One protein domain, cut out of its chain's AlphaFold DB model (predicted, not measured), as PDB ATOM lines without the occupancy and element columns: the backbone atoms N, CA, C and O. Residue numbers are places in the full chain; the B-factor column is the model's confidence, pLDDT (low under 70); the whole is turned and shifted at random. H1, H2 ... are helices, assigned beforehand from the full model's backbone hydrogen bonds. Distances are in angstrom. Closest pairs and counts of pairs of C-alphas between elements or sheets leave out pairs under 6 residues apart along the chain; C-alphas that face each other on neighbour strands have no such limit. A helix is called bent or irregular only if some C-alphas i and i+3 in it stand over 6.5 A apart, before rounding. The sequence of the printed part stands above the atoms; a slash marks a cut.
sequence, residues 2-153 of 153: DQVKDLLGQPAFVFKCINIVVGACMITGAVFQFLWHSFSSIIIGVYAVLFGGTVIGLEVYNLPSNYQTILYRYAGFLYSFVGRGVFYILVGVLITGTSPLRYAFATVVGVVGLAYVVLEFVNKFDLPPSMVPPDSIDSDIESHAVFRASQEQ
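What this domain is: This is residues 2 to 153 of the 153 residues of an uncharacterized protein of Tulasnella calospora MUT 4182 (UniProt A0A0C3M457). Four long helices, H2, H3, H5 and H6, stand side by side as an up-and-down bundle made of two helical hairpins, and a long arm, residues 138 to 153 with most of H7, sticks out far beyond one end. At that same end the short H1 sticks out with residues 2 to 7, and the irregular H4 turns aside between H3 and H5. The printed part has 152 residues with seven named helices, H1 to H7 in order, and no named strand; the class is all helix. The whole is loose, with a radius of gyration of the C-alphas of 19.5 A, and spans 76 by 37 by 28 A, the arm making much of the length.

Where its parts are: H1 is residues 2 to 8 and begins at C-alpha 2, (-44.173, -60.005, 17.738). H2, residues 11 to 33, is the longest helix by residues and measures 33.0 A. H3, residues 39 to 60, measures 31.6 A and begins at C-alpha 39, (-44.444, -48.883, -30.792). H4 is residues 65 to 79; it is irregular, with C-alphas 74 and 77 8.5 A apart. H5 is residues 81 to 95, 21.2 A long, and H6 is residues 100 to 120, 30.8 A. H7, residues 135 to 151, measures 25.2 A and ends at C-alpha 151, (0.158, -48.503, 22.369).

How they stand to each other: H1 and H2 are close but not clearly touching, with the closest C-alphas, Leu 8 and Val 14, 6.0 A apart. H2 and H3 form a helical hairpin at a shallow tilt of 22 degrees; their closest C-alphas, Gly 23 and Gly 52, are 4.2 A apart. H4 and H5 only just touch, only at the corner, with 3 pairs of C-alphas within 8 A, the closest Phe 77 and Gly 83 at 4.7 A. The hub is H5, touching four helices. It forms a helical hairpin with H6 at 14 degrees, with the C-alphas of Gly 85 and Gly 113 closest at 4.1 A. H2 touches H6, opposite ways at a shallow tilt of 27 degrees, closest at the C-alphas of Gly 29 and Phe 105, 5.8 A. H3 touches H5 with residues 44 to 48 alone, closest at the C-alphas of Ile 44 and Leu 94, 6.6 A. H7 touches no helix. Every O i to N i+4 pair is within hydrogen-bond range in H1, H2, H3, H5 and H6, against 7 of 11 in H4 and 11 of 13 in H7.

The domain as a whole: The C-alphas farthest apart, His 37 and Gln 153, are 76.4 A apart. Without the stretches that stand free, the body spans 51 by 30 by 22 A. The printed part has no cut. The link from H6 to H7, residues 121 to 134, is long. The mean pLDDT of the printed part is 71.1, and 69 residues are under 70, among them residues 2 to 13, 60 to 80 and 121 to 147.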
ATOM      1  N   ASP A   2     -45.187 -60.882  17.131       56.12
ATOM      2  CA  ASP A   2     -44.173 -60.005  17.738       56.12
ATOM      3  C   ASP A   2     -42.855 -59.960  16.952       56.12
ATOM      4  O   ASP A   2     -42.330 -58.880  16.722       56.12
ATOM      5  N   GLN A   3     -42.414 -61.081  16.366       58.44
ATOM      6  CA  GLN A   3     -41.261 -61.078  15.451       58.44
ATOM      7  C   GLN A   3     -41.446 -60.186  14.214       58.44
ATOM      8  O   GLN A   3     -40.481 -59.609  13.734       58.44
ATOM      9  N   VAL A   4     -42.671 -60.052  13.689       56.97
ATOM     10  CA  VAL A   4     -42.944 -59.183  12.529       56.97
ATOM     11  C   VAL A   4     -42.853 -57.710  12.932       56.97
ATOM     12  O   VAL A   4     -42.430 -56.888  12.129       56.97
ATOM     13  N   LYS A   5     -43.204 -57.376  14.180       54.81
ATOM     14  CA  LYS A   5     -43.070 -56.020  14.728       54.81
ATOM     15  C   LYS A   5     -41.616 -55.676  15.057       54.81
ATOM     16  O   LYS A   5     -41.201 -54.572  14.731       54.81
ATOM     17  N   ASP A   6     -40.840 -56.620  15.591       58.47
ATOM     18  CA  ASP A   6     -39.390 -56.455  15.796       58.47
ATOM     19  C   ASP A   6     -38.630 -56.332  14.467       58.47
ATOM     20  O   ASP A   6     -37.684 -55.553  14.355       58.47
ATOM     21  N   LEU A   7     -39.077 -57.042  13.424       54.97
ATOM     22  CA  LEU A   7     -38.508 -56.945  12.079       54.97
ATOM     23  C   LEU A   7     -38.909 -55.639  11.368       54.97
ATOM     24  O   LEU A   7     -38.082 -55.032  10.696       54.97
ATOM     25  N   LEU A   8     -40.148 -55.165  11.557       50.97
ATOM     26  CA  LEU A   8     -40.600 -53.836  11.113       50.97
ATOM     27  C   LEU A   8     -39.958 -52.689  11.912       50.97
ATOM     28  O   LEU A   8     -39.954 -51.555  11.439       50.97
ATOM     29  N   GLY A   9     -39.412 -52.970  13.096       54.97
ATOM     30  CA  GLY A   9     -38.611 -52.029  13.875       54.97
ATOM     31  C   GLY A   9     -37.235 -51.754  13.262       54.97
ATOM     32  O   GLY A   9     -36.629 -50.732  13.574       54.97
ATOM     33  N   GLN A  10     -36.750 -52.620  12.360       64.62
ATOM     34  CA  GLN A  10     -35.510 -52.386  11.626       64.62
ATOM     35  C   GLN A  10     -35.785 -51.542  10.373       64.62
ATOM     36  O   GLN A  10     -36.408 -52.038   9.427       64.62
ATOM     37  N   PRO A  11     -35.279 -50.296  10.301       63.00
ATOM     38  CA  PRO A  11     -35.540 -49.407   9.168       63.00
ATOM     39  C   PRO A  11     -35.083 -50.036   7.841       63.00
ATOM     40  O   PRO A  11     -35.772 -49.928   6.829       63.00
ATOM     41  N   ALA A  12     -33.985 -50.798   7.862       65.25
ATOM     42  CA  ALA A  12     -33.449 -51.486   6.691       65.25
ATOM     43  C   ALA A  12     -34.419 -52.501   6.061       65.25
ATOM     44  O   ALA A  12     -34.512 -52.580   4.836       65.25
ATOM     45  N   PHE A  13     -35.173 -53.247   6.873       67.69
ATOM     46  CA  PHE A  13     -36.135 -54.227   6.364       67.69
ATOM     47  C   PHE A  13     -37.359 -53.545   5.737       67.69
ATOM     48  O   PHE A  13     -37.854 -53.977   4.697       67.69
ATOM     49  N   VAL A  14     -37.809 -52.435   6.326       70.12
ATOM     50  CA  VAL A  14     -38.925 -51.645   5.794       70.12
ATOM     51  C   VAL A  14     -38.567 -51.063   4.426       70.12
ATOM     52  O   VAL A  14     -39.331 -51.231   3.475       70.12
ATOM     53  N   PHE A  15     -37.384 -50.458   4.285       72.25
ATOM     54  CA  PHE A  15     -36.916 -49.933   2.995       72.25
ATOM     55  C   PHE A  15     -36.778 -51.027   1.935       72.25
ATOM     56  O   PHE A  15     -37.185 -50.833   0.789       72.25
ATOM     57  N   LYS A  16     -36.279 -52.198   2.334       75.44
ATOM     58  CA  LYS A  16     -36.186 -53.384   1.482       75.44
ATOM     59  C   LYS A  16     -37.546 -53.820   0.944       75.44
ATOM     60  O   LYS A  16     -37.718 -53.991  -0.264       75.44
ATOM     61  N   CYS A  17     -38.538 -53.942   1.823       78.12
ATOM     62  CA  CYS A  17     -39.902 -54.276   1.426       78.12
ATOM     63  C   CYS A  17     -40.498 -53.229   0.479       78.12
ATOM     64  O   CYS A  17     -41.089 -53.604  -0.534       78.12
ATOM     65  N   ILE A  18     -40.314 -51.937   0.763       81.00
ATOM     66  CA  ILE A  18     -40.824 -50.859  -0.095       81.00
ATOM     67  C   ILE A  18     -40.194 -50.943  -1.490       81.00
ATOM     68  O   ILE A  18     -40.922 -50.921  -2.480       81.00
ATOM     69  N   ASN A  19     -38.873 -51.119  -1.592       83.31
ATOM     70  CA  ASN A  19     -38.180 -51.223  -2.882       83.31
ATOM     71  C   ASN A  19     -38.678 -52.416  -3.712       83.31
ATOM     72  O   ASN A  19     -38.905 -52.280  -4.915       83.31
ATOM     73  N   ILE A  20     -38.901 -53.573  -3.077       83.31
ATOM     74  CA  ILE A  20     -39.439 -54.765  -3.750       83.31
ATOM     75  C   ILE A  20     -40.863 -54.513  -4.250       83.31
ATOM     76  O   ILE A  20     -41.178 -54.851  -5.391       83.31
ATOM     77  N   VAL A  21     -41.716 -53.895  -3.427       86.50
ATOM     78  CA  VAL A  21     -43.094 -53.557  -3.810       86.50
ATOM     79  C   VAL A  21     -43.101 -52.581  -4.986       86.50
ATOM     80  O   VAL A  21     -43.830 -52.797  -5.951       86.50
ATOM     81  N   VAL A  22     -42.249 -51.555  -4.957       84.69
ATOM     82  CA  VAL A  22     -42.111 -50.585  -6.053       84.69
ATOM     83  C   VAL A  22     -41.656 -51.273  -7.340       84.69
ATOM     84  O   VAL A  22     -42.274 -51.074  -8.386       84.69
ATOM     85  N   GLY A  23     -40.628 -52.123  -7.271       84.19
ATOM     86  CA  GLY A  23     -40.153 -52.886  -8.424       84.19
ATOM     87  C   GLY A  23     -41.223 -53.825  -8.993       84.19
ATOM     88  O   GLY A  23     -41.392 -53.903 -10.211       84.19
ATOM     89  N   ALA A  24     -42.012 -54.477  -8.133       87.00
ATOM     90  CA  ALA A  24     -43.134 -55.308  -8.559       87.00
ATOM     91  C   ALA A  24     -44.221 -54.471  -9.254       87.00
ATOM     92  O   ALA A  24     -44.667 -54.832 -10.343       87.00
ATOM     93  N   CYS A  25     -44.588 -53.314  -8.692       86.00
ATOM     94  CA  CYS A  25     -45.528 -52.380  -9.313       86.00
ATOM     95  C   CYS A  25     -45.046 -51.886 -10.686       86.00
ATOM     96  O   CYS A  25     -45.863 -51.777 -11.602       86.00
ATOM     97  N   MET A  26     -43.744 -51.635 -10.860       85.44
ATOM     98  CA  MET A  26     -43.166 -51.263 -12.158       85.44
ATOM     99  C   MET A  26     -43.337 -52.374 -13.195       85.44
ATOM    100  O   MET A  26     -43.796 -52.103 -14.303       85.44
ATOM    101  N   ILE A  27     -43.023 -53.624 -12.838       87.19
ATOM    102  CA  ILE A  27     -43.168 -54.774 -13.744       87.19
ATOM    103  C   ILE A  27     -44.641 -54.994 -14.091       87.19
ATOM    104  O   ILE A  27     -44.983 -55.142 -15.261       87.19
ATOM    105  N   THR A  28     -45.532 -54.965 -13.099       86.19
ATOM    106  CA  THR A  28     -46.973 -55.114 -13.322       86.19
ATOM    107  C   THR A  28     -47.510 -54.011 -14.238       86.19
ATOM    108  O   THR A  28     -48.175 -54.316 -15.227       86.19
ATOM    109  N   GLY A  29     -47.163 -52.744 -13.982       81.12
ATOM    110  CA  GLY A  29     -47.530 -51.614 -14.842       81.12
ATOM    111  C   GLY A  29     -46.998 -51.756 -16.272       81.12
ATOM    112  O   GLY A  29     -47.716 -51.471 -17.232       81.12
ATOM    113  N   ALA A  30     -45.782 -52.280 -16.428       81.56
ATOM    114  CA  ALA A  30     -45.174 -52.544 -17.726       81.56
ATOM    115  C   ALA A  30     -45.869 -53.678 -18.496       81.56
ATOM    116  O   ALA A  30     -46.078 -53.558 -19.699       81.56
ATOM    117  N   VAL A  31     -46.297 -54.752 -17.827       82.00
ATOM    118  CA  VAL A  31     -47.059 -55.839 -18.469       82.00
ATOM    119  C   VAL A  31     -48.394 -55.319 -19.010       82.00
ATOM    120  O   VAL A  31     -48.757 -55.618 -20.147       82.00
ATOM    121  N   PHE A  32     -49.084 -54.451 -18.264       76.62
ATOM    122  CA  PHE A  32     -50.285 -53.771 -18.764       76.62
ATOM    123  C   PHE A  32     -49.991 -52.816 -19.934       76.62
ATOM    124  O   PHE A  32     -50.870 -52.566 -20.763       76.62
ATOM    125  N   GLN A  33     -48.760 -52.303 -20.047       72.62
ATOM    126  CA  GLN A  33     -48.324 -51.441 -21.147       72.62
ATOM    127  C   GLN A  33     -48.349 -52.172 -22.498       72.62
ATOM    128  O   GLN A  33     -48.701 -51.545 -23.497       72.62
ATOM    129  N   PHE A  34     -48.027 -53.472 -22.518       69.81
ATOM    130  CA  PHE A  34     -47.962 -54.299 -23.732       69.81
ATOM    131  C   PHE A  34     -49.326 -54.601 -24.359       69.81
ATOM    132  O   PHE A  34     -49.394 -54.937 -25.540       69.81
ATOM    133  N   LEU A  35     -50.417 -54.452 -23.603       69.50
ATOM    134  CA  LEU A  35     -51.768 -54.749 -24.086       69.50
ATOM    135  C   LEU A  35     -52.307 -53.708 -25.085       69.50
ATOM    136  O   LEU A  35     -53.303 -53.972 -25.752       69.50
ATOM    137  N   TRP A  36     -51.646 -52.554 -25.237       62.91
ATOM    138  CA  TRP A  36     -52.004 -51.543 -26.236       62.91
ATOM    139  C   TRP A  36     -50.902 -51.376 -27.286       62.91
ATOM    140  O   TRP A  36     -49.787 -50.940 -26.999       62.91
ATOM    141  N   HIS A  37     -51.253 -51.733 -28.523       58.78
ATOM    142  CA  HIS A  37     -50.361 -51.921 -29.668       58.78
ATOM    143  C   HIS A  37     -49.872 -50.582 -30.254       58.78
ATOM    144  O   HIS A  37     -50.320 -50.128 -31.302       58.78
ATOM    145  N   SER A  38     -48.960 -49.914 -29.547       75.25
ATOM    146  CA  SER A  38     -48.216 -48.760 -30.058       75.25
ATOM    147  C   SER A  38     -46.723 -48.966 -29.827       75.25
ATOM    148  O   SER A  38     -46.312 -49.331 -28.723       75.25
ATOM    149  N   PHE A  39     -45.901 -48.710 -30.850       74.75
ATOM    150  CA  PHE A  39     -44.444 -48.883 -30.792       74.75
ATOM    151  C   PHE A  39     -43.810 -48.135 -29.612       74.75
ATOM    152  O   PHE A  39     -42.969 -48.691 -28.909       74.75
ATOM    153  N   SER A  40     -44.274 -46.917 -29.316       80.44
ATOM    154  CA  SER A  40     -43.800 -46.154 -28.156       80.44
ATOM    155  C   SER A  40     -44.149 -46.835 -26.830       80.44
ATOM    156  O   SER A  40     -43.325 -46.875 -25.925       80.44
ATOM    157  N   SER A  41     -45.345 -47.426 -26.719       79.19
ATOM    158  CA  SER A  41     -45.761 -48.152 -25.509       79.19
ATOM    159  C   SER A  41     -44.924 -49.408 -25.276       79.19
ATOM    160  O   SER A  41     -44.587 -49.697 -24.132       79.19
ATOM    161  N   ILE A  42     -44.541 -50.114 -26.342       82.19
ATOM    162  CA  ILE A  42     -43.679 -51.302 -26.262       82.19
ATOM    163  C   ILE A  42     -42.293 -50.930 -25.730       82.19
ATOM    164  O   ILE A  42     -41.810 -51.557 -24.791       82.19
ATOM    165  N   ILE A  43     -41.677 -49.880 -26.284       85.69
ATOM    166  CA  ILE A  43     -40.345 -49.420 -25.867       85.69
ATOM    167  C   ILE A  43     -40.356 -49.028 -24.382       85.69
ATOM    168  O   ILE A  43     -39.519 -49.487 -23.608       85.69
ATOM    169  N   ILE A  44     -41.353 -48.244 -23.965       85.06
ATOM    170  CA  ILE A  44     -41.541 -47.840 -22.565       85.06
ATOM    171  C   ILE A  44     -41.737 -49.060 -21.652       85.06
ATOM    172  O   ILE A  44     -41.152 -49.118 -20.572       85.06
ATOM    173  N   GLY A  45     -42.526 -50.048 -22.087       84.31
ATOM    174  CA  GLY A  45     -42.761 -51.284 -21.341       84.31
ATOM    175  C   GLY A  45     -41.479 -52.087 -21.116       84.31
ATOM    176  O   GLY A  45     -41.217 -52.516 -19.996       84.31
ATOM    177  N   VAL A  46     -40.634 -52.230 -22.144       87.00
ATOM    178  CA  VAL A  46     -39.335 -52.914 -22.016       87.00
ATOM    179  C   VAL A  46     -38.442 -52.207 -20.995       87.00
ATOM    180  O   VAL A  46     -37.914 -52.863 -20.097       87.00
ATOM    181  N   TYR A  47     -38.316 -50.878 -21.075       86.62
ATOM    182  CA  TYR A  47     -37.527 -50.120 -20.100       86.62
ATOM    183  C   TYR A  47     -38.070 -50.274 -18.676       86.62
ATOM    184  O   TYR A  47     -37.294 -50.509 -17.754       86.62
ATOM    185  N   ALA A  48     -39.389 -50.213 -18.487       86.50
ATOM    186  CA  ALA A  48     -40.006 -50.372 -17.174       86.50
ATOM    187  C   ALA A  48     -39.786 -51.776 -16.571       86.50
ATOM    188  O   ALA A  48     -39.535 -51.881 -15.370       86.50
ATOM    189  N   VAL A  49     -39.801 -52.846 -17.381       88.31
ATOM    190  CA  VAL A  49     -39.459 -54.206 -16.915       88.31
ATOM    191  C   VAL A  49     -37.986 -54.307 -16.529       88.31
ATOM    192  O   VAL A  49     -37.681 -54.839 -15.462       88.31
ATOM    193  N   LEU A  50     -37.073 -53.792 -17.360       89.00
ATOM    194  CA  LEU A  50     -35.636 -53.821 -17.066       89.00
ATOM    195  C   LEU A  50     -35.329 -53.072 -15.768       89.00
ATOM    196  O   LEU A  50     -34.659 -53.609 -14.891       89.00
ATOM    197  N   PHE A  51     -35.885 -51.873 -15.611       86.06
ATOM    198  CA  PHE A  51     -35.689 -51.055 -14.422       86.06
ATOM    199  C   PHE A  51     -36.328 -51.658 -13.167       86.06
ATOM    200  O   PHE A  51     -35.673 -51.704 -12.126       86.06
ATOM    201  N   GLY A  52     -37.552 -52.189 -13.253       84.56
ATOM    202  CA  GLY A  52     -38.178 -52.911 -12.142       84.56
ATOM    203  C   GLY A  52     -37.376 -54.151 -11.736       84.56
ATOM    204  O   GLY A  52     -37.147 -54.384 -10.550       84.56
ATOM    205  N   GLY A  53     -36.862 -54.897 -12.719       85.12
ATOM    206  CA  GLY A  53     -35.975 -56.038 -12.504       85.12
ATOM    207  C   GLY A  53     -34.658 -55.649 -11.831       85.12
ATOM    208  O   GLY A  53     -34.237 -56.326 -10.897       85.12
ATOM    209  N   THR A  54     -34.035 -54.537 -12.232       82.88
ATOM    210  CA  THR A  54     -32.830 -54.010 -11.571       82.88
ATOM    211  C   THR A  54     -33.102 -53.639 -10.114       82.88
ATOM    212  O   THR A  54     -32.313 -54.003  -9.246       82.88
ATOM    213  N   VAL A  55     -34.221 -52.969  -9.818       83.12
ATOM    214  CA  VAL A  55     -34.585 -52.574  -8.444       83.12
ATOM    215  C   VAL A  55     -34.802 -53.797  -7.553       83.12
ATOM    216  O   VAL A  55     -34.257 -53.852  -6.453       83.12
ATOM    217  N   ILE A  56     -35.543 -54.803  -8.032       82.94
ATOM    218  CA  ILE A  56     -35.742 -56.057  -7.291       82.94
ATOM    219  C   ILE A  56     -34.415 -56.809  -7.147       82.94
ATOM    220  O   ILE A  56     -34.112 -57.306  -6.068       82.94
ATOM    221  N   GLY A  57     -33.613 -56.884  -8.209       79.50
ATOM    222  CA  GLY A  57     -32.338 -57.599  -8.218       79.50
ATOM    223  C   GLY A  57     -31.336 -57.038  -7.210       79.50
ATOM    224  O   GLY A  57     -30.740 -57.809  -6.462       79.50
ATOM    225  N   LEU A  58     -31.206 -55.711  -7.132       74.44
ATOM    226  CA  LEU A  58     -30.347 -55.042  -6.148       74.44
ATOM    227  C   LEU A  58     -30.766 -55.321  -4.700       74.44
ATOM    228  O   LEU A  58     -29.937 -55.271  -3.799       74.44
ATOM    229  N   GLU A  59     -32.045 -55.605  -4.477       74.62
ATOM    230  CA  GLU A  59     -32.604 -55.792  -3.146       74.62
ATOM    231  C   GLU A  59     -32.645 -57.275  -2.730       74.62
ATOM    232  O   GLU A  59     -32.388 -57.622  -1.577       74.62
ATOM    233  N   VAL A  60     -32.946 -58.185  -3.659       69.69
ATOM    234  CA  VAL A  60     -33.014 -59.635  -3.408       69.69
ATOM    235  C   VAL A  60     -31.619 -60.239  -3.279       69.69
ATOM    236  O   VAL A  60     -31.396 -61.077  -2.403       69.69
ATOM    237  N   TYR A  61     -30.671 -59.800  -4.106       62.91
ATOM    238  CA  TYR A  61     -29.296 -60.274  -4.038       62.91
ATOM    239  C   TYR A  61     -28.480 -59.341  -3.144       62.91
ATOM    240  O   TYR A  61     -28.095 -58.253  -3.557       62.91
ATOM    241  N   ASN A  62     -28.165 -59.788  -1.924       56.88
ATOM    242  CA  ASN A  62     -27.084 -59.181  -1.146       56.88
ATOM    243  C   ASN A  62     -25.776 -59.463  -1.904       56.88
ATOM    244  O   ASN A  62     -25.206 -60.548  -1.781       56.88
ATOM    245  N   LEU A  63     -25.378 -58.547  -2.791       54.44
ATOM    246  CA  LEU A  63     -24.243 -58.764  -3.680       54.44
ATOM    247  C   LEU A  63     -22.942 -58.902  -2.866       54.44
ATOM    248  O   LEU A  63     -22.699 -58.085  -1.980       54.44
ATOM    249  N   PRO A  64     -22.084 -59.891  -3.180       51.28
ATOM    250  CA  PRO A  64     -20.739 -59.968  -2.622       51.28
ATOM    251  C   PRO A  64     -19.939 -58.702  -2.969       51.28
ATOM    252  O   PRO A  64     -20.084 -58.164  -4.074       51.28
ATOM    253  N   SER A  65     -19.069 -58.267  -2.051       54.00
ATOM    254  CA  SER A  65     -18.292 -57.012  -2.100       54.00
ATOM    255  C   SER A  65     -17.666 -56.707  -3.470       54.00
ATOM    256  O   SER A  65     -17.760 -55.585  -3.960       54.00
ATOM    257  N   ASN A  66     -17.134 -57.723  -4.157       54.72
ATOM    258  CA  ASN A  66     -16.491 -57.579  -5.471       54.72
ATOM    259  C   ASN A  66     -17.414 -57.025  -6.578       54.72
ATOM    260  O   ASN A  66     -16.959 -56.289  -7.454       54.72
ATOM    261  N   TYR A  67     -18.709 -57.360  -6.561       57.47
ATOM    262  CA  TYR A  67     -19.671 -56.873  -7.559       57.47
ATOM    263  C   TYR A  67     -20.289 -55.528  -7.161       57.47
ATOM    264  O   TYR A  67     -20.646 -54.735  -8.036       57.47
ATOM    265  N   GLN A  68     -20.368 -55.241  -5.858       56.16
ATOM    266  CA  GLN A  68     -20.840 -53.953  -5.353       56.16
ATOM    267  C   GLN A  68     -19.902 -52.810  -5.752       56.16
ATOM    268  O   GLN A  68     -20.390 -51.760  -6.151       56.16
ATOM    269  N   THR A  69     -18.582 -53.019  -5.765       55.16
ATOM    270  CA  THR A  69     -17.614 -51.994  -6.200       55.16
ATOM    271  C   THR A  69     -17.818 -51.582  -7.661       55.16
ATOM    272  O   THR A  69     -17.739 -50.402  -8.006       55.16
ATOM    273  N   ILE A  70     -18.137 -52.540  -8.536       59.94
ATOM    274  CA  ILE A  70     -18.404 -52.276  -9.956       59.94
ATOM    275  C   ILE A  70     -19.725 -51.507 -10.098       59.94
ATOM    276  O   ILE A  70     -19.775 -50.477 -10.770       59.94
ATOM    277  N   LEU A  71     -20.788 -51.960  -9.430       61.72
ATOM    278  CA  LEU A  71     -22.101 -51.309  -9.482       61.72
ATOM    279  C   LEU A  71     -22.100 -49.921  -8.837       61.72
ATOM    280  O   LEU A  71     -22.760 -49.028  -9.350       61.72
ATOM    281  N   TYR A  72     -21.327 -49.697  -7.775       59.06
ATOM    282  CA  TYR A  72     -21.169 -48.377  -7.164       59.06
ATOM    283  C   TYR A  72     -20.469 -47.401  -8.119       59.06
ATOM    284  O   TYR A  72     -20.876 -46.246  -8.250       59.06
ATOM    285  N   ARG A  73     -19.472 -47.882  -8.872       60.69
ATOM    286  CA  ARG A  73     -18.737 -47.072  -9.852       60.69
ATOM    287  C   ARG A  73     -19.576 -46.681 -11.071       60.69
ATOM    288  O   ARG A  73     -19.397 -45.585 -11.591       60.69
ATOM    289  N   TYR A  74     -20.480 -47.553 -11.526       58.50
ATOM    290  CA  TYR A  74     -21.324 -47.298 -12.706       58.50
ATOM    291  C   TYR A  74     -22.735 -46.784 -12.373       58.50
ATOM    292  O   TYR A  74     -23.353 -46.117 -13.198       58.50
ATOM    293  N   ALA A  75     -23.251 -47.073 -11.182       61.97
ATOM    294  CA  ALA A  75     -24.623 -46.792 -10.766       61.97
ATOM    295  C   ALA A  75     -24.708 -46.282  -9.315       61.97
ATOM    296  O   ALA A  75     -25.681 -46.565  -8.615       61.97
ATOM    297  N   GLY A  76     -23.735 -45.480  -8.865       61.66
ATOM    298  CA  GLY A  76     -23.749 -44.850  -7.533       61.66
ATOM    299  C   GLY A  76     -25.026 -44.043  -7.240       61.66
ATOM    300  O   GLY A  76     -25.472 -43.952  -6.101       61.66
ATOM    301  N   PHE A  77     -25.706 -43.559  -8.283       68.50
ATOM    302  CA  PHE A  77     -27.038 -42.954  -8.209       68.50
ATOM    303  C   PHE A  77     -28.116 -43.896  -7.637       68.50
ATOM    304  O   PHE A  77     -28.929 -43.464  -6.827       68.50
ATOM    305  N   LEU A  78     -28.104 -45.190  -7.976       69.00
ATOM    306  CA  LEU A  78     -29.023 -46.177  -7.393       69.00
ATOM    307  C   LEU A  78     -28.608 -46.594  -5.975       69.00
ATOM    308  O   LEU A  78     -29.362 -47.300  -5.321       69.00
ATOM    309  N   TYR A  79     -27.441 -46.189  -5.476       63.72
ATOM    310  CA  TYR A  79     -27.026 -46.406  -4.084       63.72
ATOM    311  C   TYR A  79     -27.373 -45.213  -3.176       63.72
ATOM    312  O   TYR A  79     -27.365 -45.350  -1.958       63.72
ATOM    313  N   SER A  80     -27.758 -44.068  -3.749       68.06
ATOM    314  CA  SER A  80     -28.220 -42.889  -3.011       68.06
ATOM    315  C   SER A  80     -29.749 -42.854  -2.900       68.06
ATOM    316  O   SER A  80     -30.455 -43.108  -3.881       68.06
ATOM    317  N   PHE A  81     -30.278 -42.494  -1.721       70.44
ATOM    318  CA  PHE A  81     -31.722 -42.314  -1.489       70.44
ATOM    319  C   PHE A  81     -32.355 -41.334  -2.488       70.44
ATOM    320  O   PHE A  81     -33.416 -41.609  -3.050       70.44
ATOM    321  N   VAL A  82     -31.656 -40.233  -2.771       75.50
ATOM    322  CA  VAL A  82     -32.086 -39.184  -3.709       75.50
ATOM    323  C   VAL A  82     -32.168 -39.721  -5.123       75.50
ATOM    324  O   VAL A  82     -33.143 -39.494  -5.841       75.50
ATOM    325  N   GLY A  83     -31.142 -40.473  -5.522       75.81
ATOM    326  CA  GLY A  83     -31.071 -41.010  -6.863       75.81
ATOM    327  C   GLY A  83     -32.182 -42.024  -7.122       75.81
ATOM    328  O   GLY A  83     -32.887 -41.920  -8.124       75.81
ATOM    329  N   ARG A  84     -32.462 -42.915  -6.161       80.31
ATOM    330  CA  ARG A  84     -33.630 -43.811  -6.236       80.31
ATOM    331  C   ARG A  84     -34.953 -43.042  -6.313       80.31
ATOM    332  O   ARG A  84     -35.796 -43.385  -7.138       80.31
ATOM    333  N   GLY A  85     -35.129 -41.990  -5.513       82.12
ATOM    334  CA  GLY A  85     -36.352 -41.180  -5.526       82.12
ATOM    335  C   GLY A  85     -36.614 -40.509  -6.877       82.12
ATOM    336  O   GLY A  85     -37.686 -40.679  -7.462       82.12
ATOM    337  N   VAL A  86     -35.610 -39.818  -7.428       83.75
ATOM    338  CA  VAL A  86     -35.696 -39.171  -8.751       83.75
ATOM    339  C   VAL A  86     -35.925 -40.203  -9.858       83.75
ATOM    340  O   VAL A  86     -36.727 -39.976 -10.766       83.75
ATOM    341  N   PHE A  87     -35.278 -41.365  -9.763       85.50
ATOM    342  CA  PHE A  87     -35.488 -42.472 -10.691       85.50
ATOM    343  C   PHE A  87     -36.932 -42.982 -10.684       85.50
ATOM    344  O   PHE A  87     -37.527 -43.172 -11.743       85.50
ATOM    345  N   TYR A  88     -37.518 -43.180  -9.501       84.81
ATOM    346  CA  TYR A  88     -38.897 -43.650  -9.359       84.81
ATOM    347  C   TYR A  88     -39.903 -42.640  -9.909       84.81
ATOM    348  O   TYR A  88     -40.849 -43.038 -10.584       84.81
ATOM    349  N   ILE A  89     -39.665 -41.339  -9.718       85.81
ATOM    350  CA  ILE A  89     -40.478 -40.284 -10.339       85.81
ATOM    351  C   ILE A  89     -40.390 -40.374 -11.868       85.81
ATOM    352  O   ILE A  89     -41.420 -40.376 -12.543       85.81
ATOM    353  N   LEU A  90     -39.180 -40.506 -12.418       87.38
ATOM    354  CA  LEU A  90     -38.965 -40.619 -13.861       87.38
ATOM    355  C   LEU A  90     -39.664 -41.854 -14.448       87.38
ATOM    356  O   LEU A  90     -40.369 -41.746 -15.450       87.38
ATOM    357  N   VAL A  91     -39.538 -43.016 -13.803       84.62
ATOM    358  CA  VAL A  91     -40.208 -44.252 -14.235       84.62
ATOM    359  C   VAL A  91     -41.732 -44.149 -14.090       84.62
ATOM    360  O   VAL A  91     -42.455 -44.595 -14.980       84.62
ATOM    361  N   GLY A  92     -42.236 -43.518 -13.027       83.50
ATOM    362  CA  GLY A  92     -43.668 -43.257 -12.853       83.50
ATOM    363  C   GLY A  92     -44.239 -42.406 -13.991       83.50
ATOM    364  O   GLY A  92     -45.261 -42.754 -14.584       83.50
ATOM    365  N   VAL A  93     -43.537 -41.339 -14.379       84.38
ATOM    366  CA  VAL A  93     -43.922 -40.515 -15.535       84.38
ATOM    367  C   VAL A  93     -43.839 -41.310 -16.842       84.38
ATOM    368  O   VAL A  93     -44.734 -41.190 -17.670       84.38
ATOM    369  N   LEU A  94     -42.836 -42.174 -17.022       84.94
ATOM    370  CA  LEU A  94     -42.722 -43.009 -18.225       84.94
ATOM    371  C   LEU A  94     -43.871 -44.016 -18.367       84.94
ATOM    372  O   LEU A  94     -44.387 -44.198 -19.467       84.94
ATOM    373  N   ILE A  95     -44.296 -44.656 -17.275       80.88
ATOM    374  CA  ILE A  95     -45.430 -45.600 -17.278       80.88
ATOM    375  C   ILE A  95     -46.765 -44.861 -17.480       80.88
ATOM    376  O   ILE A  95     -47.748 -45.459 -17.929       80.88
ATOM    377  N   THR A  96     -46.817 -43.556 -17.190       81.50
ATOM    378  CA  THR A  96     -48.022 -42.744 -17.382       81.50
ATOM    379  C   THR A  96     -48.429 -42.760 -18.854       81.50
ATOM    380  O   THR A  96     -47.732 -42.269 -19.737       81.50
ATOM    381  N   GLY A  97     -49.597 -43.337 -19.123       73.94
ATOM    382  CA  GLY A  97     -50.183 -43.409 -20.455       73.94
ATOM    383  C   GLY A  97     -51.679 -43.129 -20.411       73.94
ATOM    384  O   GLY A  97     -52.241 -42.812 -19.370       73.94
ATOM    385  N   THR A  98     -52.340 -43.287 -21.554       66.75
ATOM    386  CA  THR A  98     -53.761 -42.953 -21.749       66.75
ATOM    387  C   THR A  98     -54.755 -43.852 -21.005       66.75
ATOM    388  O   THR A  98     -55.925 -43.498 -20.900       66.75
ATOM    389  N   SER A  99     -54.324 -45.000 -20.475       70.81
ATOM    390  CA  SER A  99     -55.219 -45.950 -19.804       70.81
ATOM    391  C   SER A  99     -55.337 -45.666 -18.297       70.81
ATOM    392  O   SER A  99     -54.314 -45.482 -17.633       70.81
ATOM    393  N   PRO A 100     -56.544 -45.737 -17.705       71.88
ATOM    394  CA  PRO A 100     -56.764 -45.422 -16.289       71.88
ATOM    395  C   PRO A 100     -56.003 -46.352 -15.327       71.88
ATOM    396  O   PRO A 100     -55.505 -45.902 -14.299       71.88
ATOM    397  N   LEU A 101     -55.831 -47.633 -15.683       72.75
ATOM    398  CA  LEU A 101     -55.031 -48.580 -14.890       72.75
ATOM    399  C   LEU A 101     -53.545 -48.197 -14.853       72.75
ATOM    400  O   LEU A 101     -52.911 -48.298 -13.806       72.75
ATOM    401  N   ARG A 102     -52.995 -47.698 -15.969       73.50
ATOM    402  CA  ARG A 102     -51.606 -47.217 -16.021       73.50
ATOM    403  C   ARG A 102     -51.414 -46.017 -15.104       73.50
ATOM    404  O   ARG A 102     -50.418 -45.958 -14.395       73.50
ATOM    405  N   TYR A 103     -52.385 -45.106 -15.079       79.00
ATOM    406  CA  TYR A 103     -52.349 -43.921 -14.224       79.00
ATOM    407  C   TYR A 103     -52.302 -44.288 -12.733       79.00
ATOM    408  O   TYR A 103     -51.545 -43.685 -11.976       79.00
ATOM    409  N   ALA A 104     -53.036 -45.323 -12.311       81.44
ATOM    410  CA  ALA A 104     -53.013 -45.803 -10.929       81.44
ATOM    411  C   ALA A 104     -51.631 -46.350 -10.519       81.44
ATOM    412  O   ALA A 104     -51.085 -45.944  -9.497       81.44
ATOM    413  N   PHE A 105     -51.017 -47.218 -11.330       79.75
ATOM    414  CA  PHE A 105     -49.680 -47.747 -11.017       79.75
ATOM    415  C   PHE A 105     -48.586 -46.676 -11.123       79.75
ATOM    416  O   PHE A 105     -47.697 -46.615 -10.274       79.75
ATOM    417  N   ALA A 106     -48.673 -45.797 -12.123       81.62
ATOM    418  CA  ALA A 106     -47.739 -44.693 -12.322       81.62
ATOM    419  C   ALA A 106     -47.744 -43.704 -11.150       81.62
ATOM    420  O   ALA A 106     -46.682 -43.307 -10.670       81.62
ATOM    421  N   THR A 107     -48.930 -43.334 -10.660       84.00
ATOM    422  CA  THR A 107     -49.063 -42.410  -9.527       84.00
ATOM    423  C   THR A 107     -48.552 -43.018  -8.228       84.00
ATOM    424  O   THR A 107     -47.863 -42.322  -7.493       84.00
ATOM    425  N   VAL A 108     -48.783 -44.308  -7.964       85.81
ATOM    426  CA  VAL A 108     -48.202 -44.988  -6.790       85.81
ATOM    427  C   VAL A 108     -46.673 -44.945  -6.836       85.81
ATOM    428  O   VAL A 108     -46.047 -44.508  -5.874       85.81
ATOM    429  N   VAL A 109     -46.065 -45.332  -7.961       84.62
ATOM    430  CA  VAL A 109     -44.599 -45.328  -8.114       84.62
ATOM    431  C   VAL A 109     -44.032 -43.905  -8.015       84.62
ATOM    432  O   VAL A 109     -43.025 -43.690  -7.340       84.62
ATOM    433  N   GLY A 110     -44.704 -42.918  -8.615       84.56
ATOM    434  CA  GLY A 110     -44.306 -41.511  -8.546       84.56
ATOM    435  C   GLY A 110     -44.415 -40.912  -7.140       84.56
ATOM    436  O   GLY A 110     -43.500 -40.219  -6.699       84.56
ATOM    437  N   VAL A 111     -45.491 -41.214  -6.404       87.44
ATOM    438  CA  VAL A 111     -45.682 -40.768  -5.012       87.44
ATOM    439  C   VAL A 111     -44.645 -41.400  -4.092       87.44
ATOM    440  O   VAL A 111     -44.085 -40.709  -3.244       87.44
ATOM    441  N   VAL A 112     -44.335 -42.686  -4.278       85.00
ATOM    442  CA  VAL A 112     -43.258 -43.332  -3.522       85.00
ATOM    443  C   VAL A 112     -41.917 -42.677  -3.848       85.00
ATOM    444  O   VAL A 112     -41.179 -42.340  -2.929       85.00
ATOM    445  N   GLY A 113     -41.625 -42.395  -5.121       81.44
ATOM    446  CA  GLY A 113     -40.428 -41.647  -5.512       81.44
ATOM    447  C   GLY A 113     -40.311 -40.286  -4.821       81.44
ATOM    448  O   GLY A 113     -39.254 -39.959  -4.287       81.44
ATOM    449  N   LEU A 114     -41.413 -39.537  -4.735       83.88
ATOM    450  CA  LEU A 114     -41.460 -38.277  -3.995       83.88
ATOM    451  C   LEU A 114     -41.208 -38.480  -2.495       83.88
ATOM    452  O   LEU A 114     -40.456 -37.714  -1.900       83.88
ATOM    453  N   ALA A 115     -41.773 -39.526  -1.890       82.38
ATOM    454  CA  ALA A 115     -41.511 -39.863  -0.493       82.38
ATOM    455  C   ALA A 115     -40.023 -40.175  -0.244       82.38
ATOM    456  O   ALA A 115     -39.478 -39.713   0.754       82.38
ATOM    457  N   TYR A 116     -39.345 -40.872  -1.164       77.06
ATOM    458  CA  TYR A 116     -37.895 -41.110  -1.092       77.06
ATOM    459  C   TYR A 116     -37.077 -39.814  -1.166       77.06
ATOM    460  O   TYR A 116     -36.100 -39.681  -0.433       77.06
ATOM    461  N   VAL A 117     -37.488 -38.845  -1.993       76.25
ATOM    462  CA  VAL A 117     -36.849 -37.517  -2.047       76.25
ATOM    463  C   VAL A 117     -37.095 -36.734  -0.754       76.25
ATOM    464  O   VAL A 117     -36.191 -36.097  -0.237       76.25
ATOM    465  N   VAL A 118     -38.294 -36.800  -0.175       76.06
ATOM    466  CA  VAL A 118     -38.583 -36.117   1.099       76.06
ATOM    467  C   VAL A 118     -37.814 -36.751   2.266       76.06
ATOM    468  O   VAL A 118     -37.344 -36.037   3.151       76.06
ATOM    469  N   LEU A 119     -37.636 -38.075   2.256       71.19
ATOM    470  CA  LEU A 119     -36.858 -38.811   3.257       71.19
ATOM    471  C   LEU A 119     -35.370 -38.425   3.270       71.19
ATOM    472  O   LEU A 119     -34.734 -38.557   4.315       71.19
ATOM    473  N   GLU A 120     -34.836 -37.878   2.174       71.19
ATOM    474  CA  GLU A 120     -33.497 -37.272   2.143       71.19
ATOM    475  C   GLU A 120     -33.338 -36.193   3.220       71.19
ATOM    476  O   GLU A 120     -32.327 -36.147   3.915       71.19
ATOM    477  N   PHE A 121     -34.354 -35.352   3.416       65.75
ATOM    478  CA  PHE A 121     -34.295 -34.262   4.391       65.75
ATOM    479  C   PHE A 121     -34.433 -34.745   5.842       65.75
ATOM    480  O   PHE A 121     -34.172 -33.985   6.773       65.75
ATOM    481  N   VAL A 122     -34.830 -36.004   6.046       66.44
ATOM    482  CA  VAL A 122     -35.039 -36.619   7.366       66.44
ATOM    483  C   VAL A 122     -33.803 -37.407   7.835       66.44
ATOM    484  O   VAL A 122     -33.744 -37.792   8.999       66.44
ATOM    485  N   ASN A 123     -32.806 -37.626   6.968       53.34
ATOM    486  CA  ASN A 123     -31.722 -38.609   7.112       53.34
ATOM    487  C   ASN A 123     -31.037 -38.636   8.506       53.34
ATOM    488  O   ASN A 123     -30.091 -37.897   8.781       53.34
ATOM    489  N   LYS A 124     -31.533 -39.514   9.392       48.91
ATOM    490  CA  LYS A 124     -30.944 -39.922  10.686       48.91
ATOM    491  C   LYS A 124     -31.104 -41.429  10.960       48.91
ATOM    492  O   LYS A 124     -30.955 -41.855  12.100       48.91
ATOM    493  N   PHE A 125     -31.456 -42.234   9.956       52.47
ATOM    494  CA  PHE A 125     -31.660 -43.676  10.131       52.47
ATOM    495  C   PHE A 125     -30.460 -44.453   9.600       52.47
ATOM    496  O   PHE A 125     -29.952 -44.120   8.535       52.47
ATOM    497  N   ASP A 126     -30.028 -45.482  10.334       54.38
ATOM    498  CA  ASP A 126     -28.918 -46.348   9.933       54.38
ATOM    499  C   ASP A 126     -29.176 -46.962   8.551       54.38
ATOM    500  O   ASP A 126     -30.216 -47.579   8.291       54.38
ATOM    501  N   LEU A 127     -28.222 -46.735   7.648       52.06
ATOM    502  CA  LEU A 127     -28.313 -47.114   6.245       52.06
ATOM    503  C   LEU A 127     -28.309 -48.649   6.091       52.06
ATOM    504  O   LEU A 127     -27.496 -49.332   6.718       52.06
ATOM    505  N   PRO A 128     -29.166 -49.221   5.222       53.78
ATOM    506  CA  PRO A 128     -29.096 -50.635   4.869       53.78
ATOM    507  C   PRO A 128     -27.734 -50.992   4.239       53.78
ATOM    508  O   PRO A 128     -27.159 -50.160   3.535       53.78
ATOM    509  N   PRO A 129     -27.261 -52.250   4.347       53.69
ATOM    510  CA  PRO A 129     -25.988 -52.703   3.762       53.69
ATOM    511  C   PRO A 129     -25.860 -52.484   2.243       53.69
ATOM    512  O   PRO A 129     -24.761 -52.424   1.706       53.69
ATOM    513  N   SER A 130     -26.985 -52.323   1.537       50.31
ATOM    514  CA  SER A 130     -27.035 -51.937   0.119       50.31
ATOM    515  C   SER A 130     -26.679 -50.459  -0.133       50.31
ATOM    516  O   SER A 130     -26.825 -50.004  -1.262       50.31
ATOM    517  N   MET A 131     -26.281 -49.681   0.871       51.47
ATOM    518  CA  MET A 131     -25.921 -48.259   0.743       51.47
ATOM    519  C   MET A 131     -24.587 -47.927   1.423       51.47
ATOM    520  O   MET A 131     -24.194 -46.763   1.467       51.47
ATOM    521  N   VAL A 132     -23.886 -48.943   1.934       57.59
ATOM    522  CA  VAL A 132     -22.569 -48.790   2.554       57.59
ATOM    523  C   VAL A 132     -21.496 -48.997   1.474       57.59
ATOM    524  O   VAL A 132     -21.525 -50.025   0.790       57.59
ATOM    525  N   PRO A 133     -20.585 -48.030   1.262       52.91
ATOM    526  CA  PRO A 133     -19.463 -48.212   0.354       52.91
ATOM    527  C   PRO A 133     -18.560 -49.364   0.842       52.91
ATOM    528  O   PRO A 133     -18.364 -49.497   2.048       52.91
ATOM    529  N   PRO A 134     -17.982 -50.176  -0.065       54.94
ATOM    530  CA  PRO A 134     -17.120 -51.312   0.295       54.94
ATOM    531  C   PRO A 134     -15.925 -50.948   1.193       54.94
ATOM    532  O   PRO A 134     -15.417 -51.794   1.924       54.94
ATOM    533  N   ASP A 135     -15.500 -49.687   1.150       54.25
ATOM    534  CA  ASP A 135     -14.241 -49.211   1.721       54.25
ATOM    535  C   ASP A 135     -14.233 -49.171   3.261       54.25
ATOM    536  O   ASP A 135     -13.160 -49.115   3.855       54.25
ATOM    537  N   SER A 136     -15.394 -49.229   3.930       53.25
ATOM    538  CA  SER A 136     -15.445 -49.152   5.400       53.25
ATOM    539  C   SER A 136     -15.001 -50.438   6.103       53.25
ATOM    540  O   SER A 136     -14.644 -50.398   7.272       53.25
ATOM    541  N   ILE A 137     -15.024 -51.593   5.426       53.75
ATOM    542  CA  ILE A 137     -14.679 -52.875   6.069       53.75
ATOM    543  C   ILE A 137     -13.157 -53.064   6.168       53.75
ATOM    544  O   ILE A 137     -12.676 -53.591   7.171       53.75
ATOM    545  N   ASP A 138     -12.393 -52.594   5.179       55.75
ATOM    546  CA  ASP A 138     -10.931 -52.735   5.174       55.75
ATOM    547  C   ASP A 138     -10.230 -51.637   5.999       55.75
ATOM    548  O   ASP A 138      -9.235 -51.915   6.672       55.75
ATOM    549  N   SER A 139     -10.776 -50.411   6.042       57.38
ATOM    550  CA  SER A 139     -10.191 -49.302   6.818       57.38
ATOM    551  C   SER A 139     -10.282 -49.496   8.336       57.38
ATOM    552  O   SER A 139      -9.403 -49.057   9.084       57.38
ATOM    553  N   ASP A 140     -11.333 -50.167   8.812       58.19
ATOM    554  CA  ASP A 140     -11.553 -50.382  10.244       58.19
ATOM    555  C   ASP A 140     -10.559 -51.411  10.806       58.19
ATOM    556  O   ASP A 140     -10.009 -51.225  11.892       58.19
ATOM    557  N   ILE A 141     -10.228 -52.452  10.036       60.91
ATOM    558  CA  ILE A 141      -9.234 -53.462  10.431       60.91
ATOM    559  C   ILE A 141      -7.830 -52.845  10.517       60.91
ATOM    560  O   ILE A 141      -7.088 -53.120  11.465       60.91
ATOM    561  N   GLU A 142      -7.474 -51.985   9.563       61.41
ATOM    562  CA  GLU A 142      -6.155 -51.353   9.513       61.41
ATOM    563  C   GLU A 142      -5.986 -50.300  10.623       61.41
ATOM    564  O   GLU A 142      -4.966 -50.273  11.316       61.41
ATOM    565  N   SER A 143      -7.022 -49.494  10.884       58.47
ATOM    566  CA  SER A 143      -6.998 -48.479  11.946       58.47
ATOM    567  C   SER A 143      -6.873 -49.093  13.350       58.47
ATOM    568  O   SER A 143      -6.077 -48.615  14.165       58.47
ATOM    569  N   HIS A 144      -7.562 -50.208  13.624       59.19
ATOM    570  CA  HIS A 144      -7.423 -50.948  14.880       59.19
ATOM    571  C   HIS A 144      -6.050 -51.621  15.041       59.19
ATOM    572  O   HIS A 144      -5.550 -51.696  16.168       59.19
ATOM    573  N   ALA A 145      -5.417 -52.077  13.955       65.19
ATOM    574  CA  ALA A 145      -4.069 -52.647  13.995       65.19
ATOM    575  C   ALA A 145      -2.993 -51.581  14.280       65.19
ATOM    576  O   ALA A 145      -2.121 -51.794  15.124       65.19
ATOM    577  N   VAL A 146      -3.085 -50.407  13.646       63.81
ATOM    578  CA  VAL A 146      -2.137 -49.297  13.848       63.81
ATOM    579  C   VAL A 146      -2.273 -48.688  15.248       63.81
ATOM    580  O   VAL A 146      -1.266 -48.410  15.899       63.81
ATOM    581  N   PHE A 147      -3.501 -48.538  15.761       67.88
ATOM    582  CA  PHE A 147      -3.717 -48.014  17.112       67.88
ATOM    583  C   PHE A 147      -3.121 -48.946  18.177       67.88
ATOM    584  O   PHE A 147      -2.472 -48.472  19.107       67.88
ATOM    585  N   ARG A 148      -3.263 -50.271  18.011       70.44
ATOM    586  CA  ARG A 148      -2.624 -51.280  18.878       70.44
ATOM    587  C   ARG A 148      -1.100 -51.187  18.823       70.44
ATOM    588  O   ARG A 148      -0.476 -51.137  19.873       70.44
ATOM    589  N   ALA A 149      -0.524 -51.084  17.625       67.88
ATOM    590  CA  ALA A 149       0.923 -50.964  17.446       67.88
ATOM    591  C   ALA A 149       1.505 -49.695  18.101       67.88
ATOM    592  O   ALA A 149       2.617 -49.730  18.616       67.88
ATOM    593  N   SER A 150       0.747 -48.591  18.135       65.69
ATOM    594  CA  SER A 150       1.161 -47.350  18.813       65.69
ATOM    595  C   SER A 150       1.075 -47.396  20.345       65.69
ATOM    596  O   SER A 150       1.701 -46.579  21.007       65.69
ATOM    597  N   GLN A 151       0.294 -48.323  20.914       70.94
ATOM    598  CA  GLN A 151       0.158 -48.503  22.369       70.94
ATOM    599  C   GLN A 151       1.231 -49.444  22.944       70.94
ATOM    600  O   GLN A 151       1.361 -49.548  24.162       70.94
ATOM    601  N   GLU A 152       1.978 -50.141  22.082       68.56
ATOM    602  CA  GLU A 152       3.059 -51.065  22.458       68.56
ATOM    603  C   GLU A 152       4.472 -50.447  22.329       68.56
ATOM    604  O   GLU A 152       5.458 -51.148  22.562       68.56
ATOM    605  N   GLN A 153       4.586 -49.151  21.995       54.25
ATOM    606  CA  GLN A 153       5.841 -48.374  21.964       54.25
ATOM    607  C   GLN A 153       5.900 -47.340  23.091       54.25
ATOM    608  O   GLN A 153       7.017 -47.138  23.620       54.25
TER     609      GLN A 153